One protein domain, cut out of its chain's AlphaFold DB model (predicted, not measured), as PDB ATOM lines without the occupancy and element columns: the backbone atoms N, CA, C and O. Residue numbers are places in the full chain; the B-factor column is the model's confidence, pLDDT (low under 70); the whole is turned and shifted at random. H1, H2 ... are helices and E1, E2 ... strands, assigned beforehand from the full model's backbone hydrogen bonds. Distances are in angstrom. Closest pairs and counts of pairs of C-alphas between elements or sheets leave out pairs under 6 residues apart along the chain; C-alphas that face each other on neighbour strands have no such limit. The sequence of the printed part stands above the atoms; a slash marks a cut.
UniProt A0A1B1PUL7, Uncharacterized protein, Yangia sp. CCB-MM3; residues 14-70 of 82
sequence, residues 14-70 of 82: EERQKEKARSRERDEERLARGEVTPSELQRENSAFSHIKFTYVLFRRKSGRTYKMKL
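This is residues 14 to 70 of the 82 residues of an uncharacterized protein of Yangia sp. CCB-MM3 (UniProt A0A1B1PUL7). What does the model look like at first sight? It is an open, strung-out chain with no common core: a two-stranded hairpin, E1 and E2, makes one end, and the long helix H1 makes the other, with the short helix H2 folding back near the later residues of H1. Residues 46 to 51 stand free between H2 and the hairpin, and residues 14 to 26 of H1 stick out free as an arm. What is it made of, and how large is it? The printed part has 57 residues with two named helices and two named strands, in the order H1, H2, E1, E2; the sheet E1 - E2 is antiparallel and the class is mixed, helices and strands. The whole is extended, with a radius of gyration of the C-alphas of 18.0 A, and flat, spanning 50 by 30 by 14 A.

How are the two strands paired? E1, residues 55 to 59, and E2, residues 65 to 69, form a hairpin of antiparallel neighbours, with 159 degrees between their directions. C-alphas 55 and 69 face each other at 4.3 A; N 56 and O 68, 2.9 A apart, and N 66 and O 58, 3.1 A apart, are within hydrogen-bond range. How do the helices stand to each other? H1, residues 14 to 32, and H2, residues 38 to 45, are close but not clearly touching, and their closest C-alphas, those of Leu 31 and Pro 38, are 6.9 A apart. They run opposite ways at a shallow tilt of 29 degrees, and in both every O i to N i+4 pair is within hydrogen-bond range. What stays apart? H1 is apart from E1 and from E2, and H2 is apart from E2.

Where are the strands? E1 runs 12.8 A from C-alpha 55 at (4.303, 46.172, -20.611) to C-alpha 59. E2 runs 13.2 A from C-alpha 65 to C-alpha 69 at (7.572, 48.856, -19.626). Where are the helices? H1 begins at C-alpha 14, at (-30.667, 36.865, -11.928), and is 27.2 A long; H2 measures 10.5 A from C-alpha 38 to C-alpha 45.

How far does it reach? The two C-alphas farthest apart, those of Arg 33 and Ser 62, are 52.8 A apart. Are there cuts or long links? The printed part has no cut; the links H1 to H2 and E1 to E2 are tight, and the link H2 to E1, with 9 residues, is short. Where is confidence low? The mean pLDDT of the printed part is 82.3, and residues 47 to 54 and residue 70 are under 70.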
ATOM      1  N   GLU A  14     -30.142  36.919 -13.293       87.50
ATOM      2  CA  GLU A  14     -30.667  36.865 -11.928       87.50
ATOM      3  C   GLU A  14     -29.766  36.014 -11.037       87.50
ATOM      4  O   GLU A  14     -29.450  36.407  -9.911       87.50
ATOM      5  N   GLU A  15     -29.298  34.877 -11.559       85.56
ATOM      6  CA  GLU A  15     -28.350  34.014 -10.855       85.56
ATOM      7  C   GLU A  15     -27.048  34.772 -10.550       85.56
ATOM      8  O   GLU A  15     -26.612  34.814  -9.394       85.56
ATOM      9  N   ARG A  16     -26.483  35.487 -11.539       87.06
ATOM     10  CA  ARG A  16     -25.276  36.310 -11.326       87.06
ATOM     11  C   ARG A  16     -25.515  37.438 -10.317       87.06
ATOM     12  O   ARG A  16     -24.621  37.753  -9.531       87.06
ATOM     13  N   GLN A  17     -26.684  38.082 -10.329       89.06
ATOM     14  CA  GLN A  17     -26.998  39.134  -9.356       89.06
ATOM     15  C   GLN A  17     -27.031  38.583  -7.926       89.06
ATOM     16  O   GLN A  17     -26.412  39.175  -7.039       89.06
ATOM     17  N   LYS A  18     -27.679  37.430  -7.719       91.31
ATOM     18  CA  LYS A  18     -27.725  36.735  -6.422       91.31
ATOM     19  C   LYS A  18     -26.333  36.312  -5.959       91.31
ATOM     20  O   LYS A  18     -25.984  36.483  -4.794       91.31
ATOM     21  N   GLU A  19     -25.513  35.787  -6.864       88.62
ATOM     22  CA  GLU A  19     -24.124  35.426  -6.571       88.62
ATOM     23  C   GLU A  19     -23.295  36.645  -6.143       88.62
ATOM     24  O   GLU A  19     -22.638  36.618  -5.102       88.62
ATOM     25  N   LYS A  20     -23.397  37.753  -6.883       88.88
ATOM     26  CA  LYS A  20     -22.682  38.993  -6.567       88.88
ATOM     27  C   LYS A  20     -23.138  39.616  -5.245       88.88
ATOM     28  O   LYS A  20     -22.312  40.184  -4.541       88.88
ATOM     29  N   ALA A  21     -24.425  39.523  -4.908       90.06
ATOM     30  CA  ALA A  21     -24.947  39.994  -3.625       90.06
ATOM     31  C   ALA A  21     -24.341  39.211  -2.450       90.06
ATOM     32  O   ALA A  21     -23.767  39.823  -1.556       90.06
ATOM     33  N   ARG A  22     -24.353  37.873  -2.517       91.12
ATOM     34  CA  ARG A  22     -23.726  37.009  -1.497       91.12
ATOM     35  C   ARG A  22     -22.226  37.258  -1.350       91.12
ATOM     36  O   ARG A  22     -21.693  37.213  -0.249       91.12
ATOM     37  N   SER A  23     -21.536  37.526  -2.461       87.69
ATOM     38  CA  SER A  23     -20.110  37.865  -2.419       87.69
ATOM     39  C   SER A  23     -19.851  39.156  -1.642       87.69
ATOM     40  O   SER A  23     -18.889  39.213  -0.887       87.69
ATOM     41  N   ARG A  24     -20.704  40.179  -1.803       89.00
ATOM     42  CA  ARG A  24     -20.556  41.462  -1.094       89.00
ATOM     43  C   ARG A  24     -20.789  41.324   0.402       89.00
ATOM     44  O   ARG A  24     -19.999  41.851   1.166       89.00
ATOM     45  N   GLU A  25     -21.818  40.582   0.800       91.44
ATOM     46  CA  GLU A  25     -22.114  40.318   2.215       91.44
ATOM     47  C   GLU A  25     -20.920  39.649   2.915       91.44
ATOM     48  O   GLU A  25     -20.464  40.104   3.959       91.44
ATOM     49  N   ARG A  26     -20.318  38.636   2.278       89.81
ATOM     50  CA  ARG A  26     -19.109  37.984   2.799       89.81
ATOM     51  C   ARG A  26     -17.920  38.942   2.906       89.81
ATOM     52  O   ARG A  26     -17.169  38.885   3.876       89.81
ATOM     53  N   ASP A  27     -17.717  39.780   1.897       91.06
ATOM     54  CA  ASP A  27     -16.630  40.757   1.895       91.06
ATOM     55  C   ASP A  27     -16.815  41.807   3.007       91.06
ATOM     56  O   ASP A  27     -15.848  42.166   3.678       91.06
ATOM     57  N   GLU A  28     -18.053  42.247   3.259       89.75
ATOM     58  CA  GLU A  28     -18.408  43.147   4.363       89.75
ATOM     59  C   GLU A  28     -18.139  42.507   5.731       89.75
ATOM     60  O   GLU A  28     -17.547  43.150   6.598       89.75
ATOM     61  N   GLU A  29     -18.478  41.228   5.916       92.81
ATOM     62  CA  GLU A  29     -18.152  40.489   7.141       92.81
ATOM     63  C   GLU A  29     -16.639  40.367   7.366       92.81
ATOM     64  O   GLU A  29     -16.161  40.581   8.481       92.81
ATOM     65  N   ARG A  30     -15.868  40.054   6.314       90.81
ATOM     66  CA  ARG A  30     -14.396  39.954   6.387       90.81
ATOM     67  C   ARG A  30     -13.762  41.293   6.758       90.81
ATOM     68  O   ARG A  30     -12.839  41.324   7.574       90.81
ATOM     69  N   LEU A  31     -14.272  42.394   6.199       90.81
ATOM     70  CA  LEU A  31     -13.852  43.750   6.558       90.81
ATOM     71  C   LEU A  31     -14.207  44.079   8.013       90.81
ATOM     72  O   LEU A  31     -13.366  44.602   8.739       90.81
ATOM     73  N   ALA A  32     -15.424  43.748   8.452       91.25
ATOM     74  CA  ALA A  32     -15.890  44.016   9.811       91.25
ATOM     75  C   ALA A  32     -15.098  43.236  10.871       91.25
ATOM     76  O   ALA A  32     -14.825  43.759  11.950       91.25
ATOM     77  N   ARG A  33     -14.692  42.000  10.560       92.56
ATOM     78  CA  ARG A  33     -13.824  41.181  11.423       92.56
ATOM     79  C   ARG A  33     -12.355  41.602  11.392       92.56
ATOM     80  O   ARG A  33     -11.574  41.100  12.193       92.56
ATOM     81  N   GLY A  34     -11.969  42.488  10.473       88.94
ATOM     82  CA  GLY A  34     -10.573  42.865  10.259       88.94
ATOM     83  C   GLY A  34      -9.716  41.738   9.674       88.94
ATOM     84  O   GLY A  34      -8.494  41.813   9.747       88.94
ATOM     85  N   GLU A  35     -10.331  40.701   9.091       89.44
ATOM     86  CA  GLU A  35      -9.618  39.591   8.438       89.44
ATOM     87  C   GLU A  35      -8.898  40.051   7.160       89.44
ATOM     88  O   GLU A  35      -7.933  39.425   6.725       89.44
ATOM     89  N   VAL A  36      -9.383  41.132   6.541       89.50
ATOM     90  CA  VAL A  36      -8.834  41.718   5.314       89.50
ATOM     91  C   VAL A  36      -8.898  43.234   5.410       89.50
ATOM     92  O   VAL A  36      -9.898  43.794   5.860       89.50
ATOM     93  N   THR A  37      -7.863  43.927   4.939       88.12
ATOM     94  CA  THR A  37      -7.906  45.388   4.812       88.12
ATOM     95  C   THR A  37      -8.653  45.822   3.541       88.12
ATOM     96  O   THR A  37      -8.608  45.128   2.522       88.12
ATOM     97  N   PRO A  38      -9.262  47.024   3.499       85.81
ATOM     98  CA  PRO A  38      -9.912  47.530   2.283       85.81
ATOM     99  C   PRO A  38      -9.016  47.502   1.031       85.81
ATOM    100  O   PRO A  38      -9.490  47.264  -0.079       85.81
ATOM    101  N   SER A  39      -7.708  47.712   1.210       82.62
ATOM    102  CA  SER A  39      -6.725  47.710   0.117       82.62
ATOM    103  C   SER A  39      -6.442  46.305  -0.423       82.62
ATOM    104  O   SER A  39      -6.266  46.126  -1.630       82.62
ATOM    105  N   GLU A  40      -6.402  45.300   0.452       83.31
ATOM    106  CA  GLU A  40      -6.247  43.896   0.061       83.31
ATOM    107  C   GLU A  40      -7.503  43.383  -0.630       83.31
ATOM    108  O   GLU A  40      -7.400  42.795  -1.705       83.31
ATOM    109  N   LEU A  41      -8.681  43.717  -0.102       86.19
ATOM    110  CA  LEU A  41      -9.949  43.349  -0.721       86.19
ATOM    111  C   LEU A  41     -10.095  43.963  -2.121       86.19
ATOM    112  O   LEU A  41     -10.486  43.287  -3.073       86.19
ATOM    113  N   GLN A  42      -9.718  45.235  -2.288       83.25
ATOM    114  CA  GLN A  42      -9.683  45.885  -3.600       83.25
ATOM    115  C   GLN A  42      -8.721  45.173  -4.561       83.25
ATOM    116  O   GLN A  42      -9.002  45.060  -5.758       83.25
ATOM    117  N   ARG A  43      -7.578  44.699  -4.055       79.75
ATOM    118  CA  ARG A  43      -6.598  43.957  -4.847       79.75
ATOM    119  C   ARG A  43      -7.118  42.576  -5.238       79.75
ATOM    120  O   ARG A  43      -6.909  42.208  -6.387       79.75
ATOM    121  N   GLU A  44      -7.792  41.849  -4.350       81.88
ATOM    122  CA  GLU A  44      -8.431  40.555  -4.646       81.88
ATOM    123  C   GLU A  44      -9.523  40.709  -5.714       81.88
ATOM    124  O   GLU A  44      -9.479  40.038  -6.746       81.88
ATOM    125  N   ASN A  45     -10.429  41.674  -5.526       82.62
ATOM    126  CA  ASN A  45     -11.567  41.929  -6.414       82.62
ATOM    127  C   ASN A  45     -11.190  42.578  -7.758       82.62
ATOM    128  O   ASN A  45     -12.026  42.709  -8.658       82.62
ATOM    129  N   SER A  46      -9.938  43.004  -7.934       80.06
ATOM    130  CA  SER A  46      -9.499  43.597  -9.192       80.06
ATOM    131  C   SER A  46      -9.418  42.528 -10.284       80.06
ATOM    132  O   SER A  46      -8.632  41.590 -10.186       80.06
ATOM    133  N   ALA A  47     -10.157  42.703 -11.384       68.62
ATOM    134  CA  ALA A  47     -10.163  41.774 -12.525       68.62
ATOM    135  C   ALA A  47      -8.773  41.548 -13.162       68.62
ATOM    136  O   ALA A  47      -8.562  40.586 -13.896       68.62
ATOM    137  N   PHE A  48      -7.817  42.432 -12.872       65.44
ATOM    138  CA  PHE A  48      -6.445  42.363 -13.366       65.44
ATOM    139  C   PHE A  48      -5.421  42.001 -12.285       65.44
ATOM    140  O   PHE A  48      -4.217  42.101 -12.519       65.44
ATOM    141  N   SER A  49      -5.866  41.577 -11.103       66.50
ATOM    142  CA  SER A  49      -4.998  41.259  -9.964       66.50
ATOM    143  C   SER A  49      -3.959  40.180 -10.278       66.50
ATOM    144  O   SER A  49      -2.813  40.271  -9.830       66.50
ATOM    145  N   HIS A  50      -4.335  39.219 -11.124       63.97
ATOM    146  CA  HIS A  50      -3.497  38.105 -11.570       63.97
ATOM    147  C   HIS A  50      -2.717  38.402 -12.859       63.97
ATOM    148  O   HIS A  50      -1.821  37.645 -13.237       63.97
ATOM    149  N   ILE A  51      -3.015  39.512 -13.538       65.75
ATOM    150  CA  ILE A  51      -2.345  39.877 -14.782       65.75
ATOM    151  C   ILE A  51      -1.059  40.625 -14.431       65.75
ATOM    152  O   ILE A  51      -1.060  41.764 -13.961       65.75
ATOM    153  N   LYS A  52       0.080  39.969 -14.677       63.56
ATOM    154  CA  LYS A  52       1.396  40.611 -14.611       63.56
ATOM    155  C   LYS A  52       1.541  41.548 -15.813       63.56
ATOM    156  O   LYS A  52       2.052  41.150 -16.856       63.56
ATOM    157  N   PHE A  53       1.091  42.795 -15.672       66.56
ATOM    158  CA  PHE A  53       1.358  43.847 -16.654       66.56
ATOM    159  C   PHE A  53       2.845  44.199 -16.645       66.56
ATOM    160  O   PHE A  53       3.293  45.056 -15.892       66.56
ATOM    161  N   THR A  54       3.620  43.500 -17.471       69.81
ATOM    162  CA  THR A  54       5.042  43.786 -17.694       69.81
ATOM    163  C   THR A  54       5.231  44.936 -18.684       69.81
ATOM    164  O   THR A  54       6.176  45.715 -18.573       69.81
ATOM    165  N   TYR A  55       4.311  45.088 -19.638       71.75
ATOM    166  CA  TYR A  55       4.303  46.172 -20.611       71.75
ATOM    167  C   TYR A  55       2.878  46.594 -20.973       71.75
ATOM    168  O   TYR A  55       1.948  45.791 -20.957       71.75
ATOM    169  N   VAL A  56       2.730  47.858 -21.361       76.75
ATOM    170  CA  VAL A  56       1.523  48.401 -21.989       76.75
ATOM    171  C   VAL A  56       1.844  48.699 -23.451       76.75
ATOM    172  O   VAL A  56       2.881  49.289 -23.765       76.75
ATOM    173  N   LEU A  57       0.973  48.253 -24.357       79.94
ATOM    174  CA  LEU A  57       1.090  48.504 -25.793       79.94
ATOM    175  C   LEU A  57       0.194  49.684 -26.169       79.94
ATOM    176  O   LEU A  57      -1.027  49.583 -26.091       79.94
ATOM    177  N   PHE A  58       0.790  50.781 -26.629       79.31
ATOM    178  CA  PHE A  58       0.042  51.911 -27.170       79.31
ATOM    179  C   PHE A  58       0.074  51.855 -28.692       79.31
ATOM    180  O   PHE A  58       1.133  52.011 -29.305       79.31
ATOM    181  N   ARG A  59      -1.091  51.642 -29.313       84.62
ATOM    182  CA  ARG A  59      -1.246  51.677 -30.772       84.62
ATOM    183  C   ARG A  59      -1.787  53.037 -31.201       84.62
ATOM    184  O   ARG A  59      -2.920  53.387 -30.881       84.62
ATOM    185  N   ARG A  60      -0.995  53.810 -31.949       81.94
ATOM    186  CA  ARG A  60      -1.479  55.048 -32.580       81.94
ATOM    187  C   ARG A  60      -2.368  54.702 -33.776       81.94
ATOM    188  O   ARG A  60      -2.173  53.674 -34.421       81.94
ATOM    189  N   LYS A  61      -3.291  55.603 -34.141       81.31
ATOM    190  CA  LYS A  61      -4.108  55.468 -35.366       81.31
ATOM    191  C   LYS A  61      -3.259  55.337 -36.642       81.31
ATOM    192  O   LYS A  61      -3.701  54.723 -37.598       81.31
ATOM    193  N   SER A  62      -2.019  55.834 -36.623       82.69
ATOM    194  CA  SER A  62      -1.043  55.721 -37.716       82.69
ATOM    195  C   SER A  62      -0.368  54.340 -37.836       82.69
ATOM    196  O   SER A  62       0.674  54.233 -38.476       82.69
ATOM    197  N   GLY A  63      -0.849  53.310 -37.132       79.75
ATOM    198  CA  GLY A  63      -0.301  51.944 -37.163       79.75
ATOM    199  C   GLY A  63       0.977  51.724 -36.342       79.75
ATOM    200  O   GLY A  63       1.314  50.587 -36.016       79.75
ATOM    201  N   ARG A  64       1.672  52.791 -35.931       80.50
ATOM    202  CA  ARG A  64       2.855  52.685 -35.064       80.50
ATOM    203  C   ARG A  64       2.441  52.258 -33.656       80.50
ATOM    204  O   ARG A  64       1.604  52.907 -33.025       80.50
ATOM    205  N   THR A  65       3.063  51.189 -33.169       84.00
ATOM    206  CA  THR A  65       2.884  50.682 -31.806       84.00
ATOM    207  C   THR A  65       4.182  50.878 -31.039       84.00
ATOM    208  O   THR A  65       5.242  50.526 -31.551       84.00
ATOM    209  N   TYR A  66       4.115  51.421 -29.826       79.94
ATOM    210  CA  TYR A  66       5.264  51.462 -28.922       79.94
ATOM    211  C   TYR A  66       4.925  50.765 -27.605       79.94
ATOM    212  O   TYR A  66       3.776  50.769 -27.152       79.94
ATOM    213  N   LYS A  67       5.934  50.103 -27.035       79.56
ATOM    214  CA  LYS A  67       5.818  49.333 -25.796       79.56
ATOM    215  C   LYS A  67       6.370  50.178 -24.657       79.56
ATOM    216  O   LYS A  67       7.526  50.589 -24.722       79.56
ATOM    217  N   MET A  68       5.572  50.414 -23.625       77.19
ATOM    218  CA  MET A  68       6.042  51.033 -22.387       77.19
ATOM    219  C   MET A  68       6.182  49.941 -21.331       77.19
ATOM    220  O   MET A  68       5.212  49.232 -21.061       77.19
ATOM    221  N   LYS A  69       7.378  49.770 -20.758       74.81
ATOM    222  CA  LYS A  69       7.572  48.856 -19.626       74.81
ATOM    223  C   LYS A  69       6.871  49.442 -18.407       74.81
ATOM    224  O   LYS A  69       7.066  50.613 -18.091       74.81
ATOM    225  N   LEU A  70       6.051  48.634 -17.745       67.12
ATOM    226  CA  LEU A  70       5.469  49.004 -16.462       67.12
ATOM    227  C   LEU A  70       6.399  48.434 -15.387       67.12
ATOM    228  O   LEU A  70       6.162  47.352 -14.854       67.12
TER     229      LEU A  70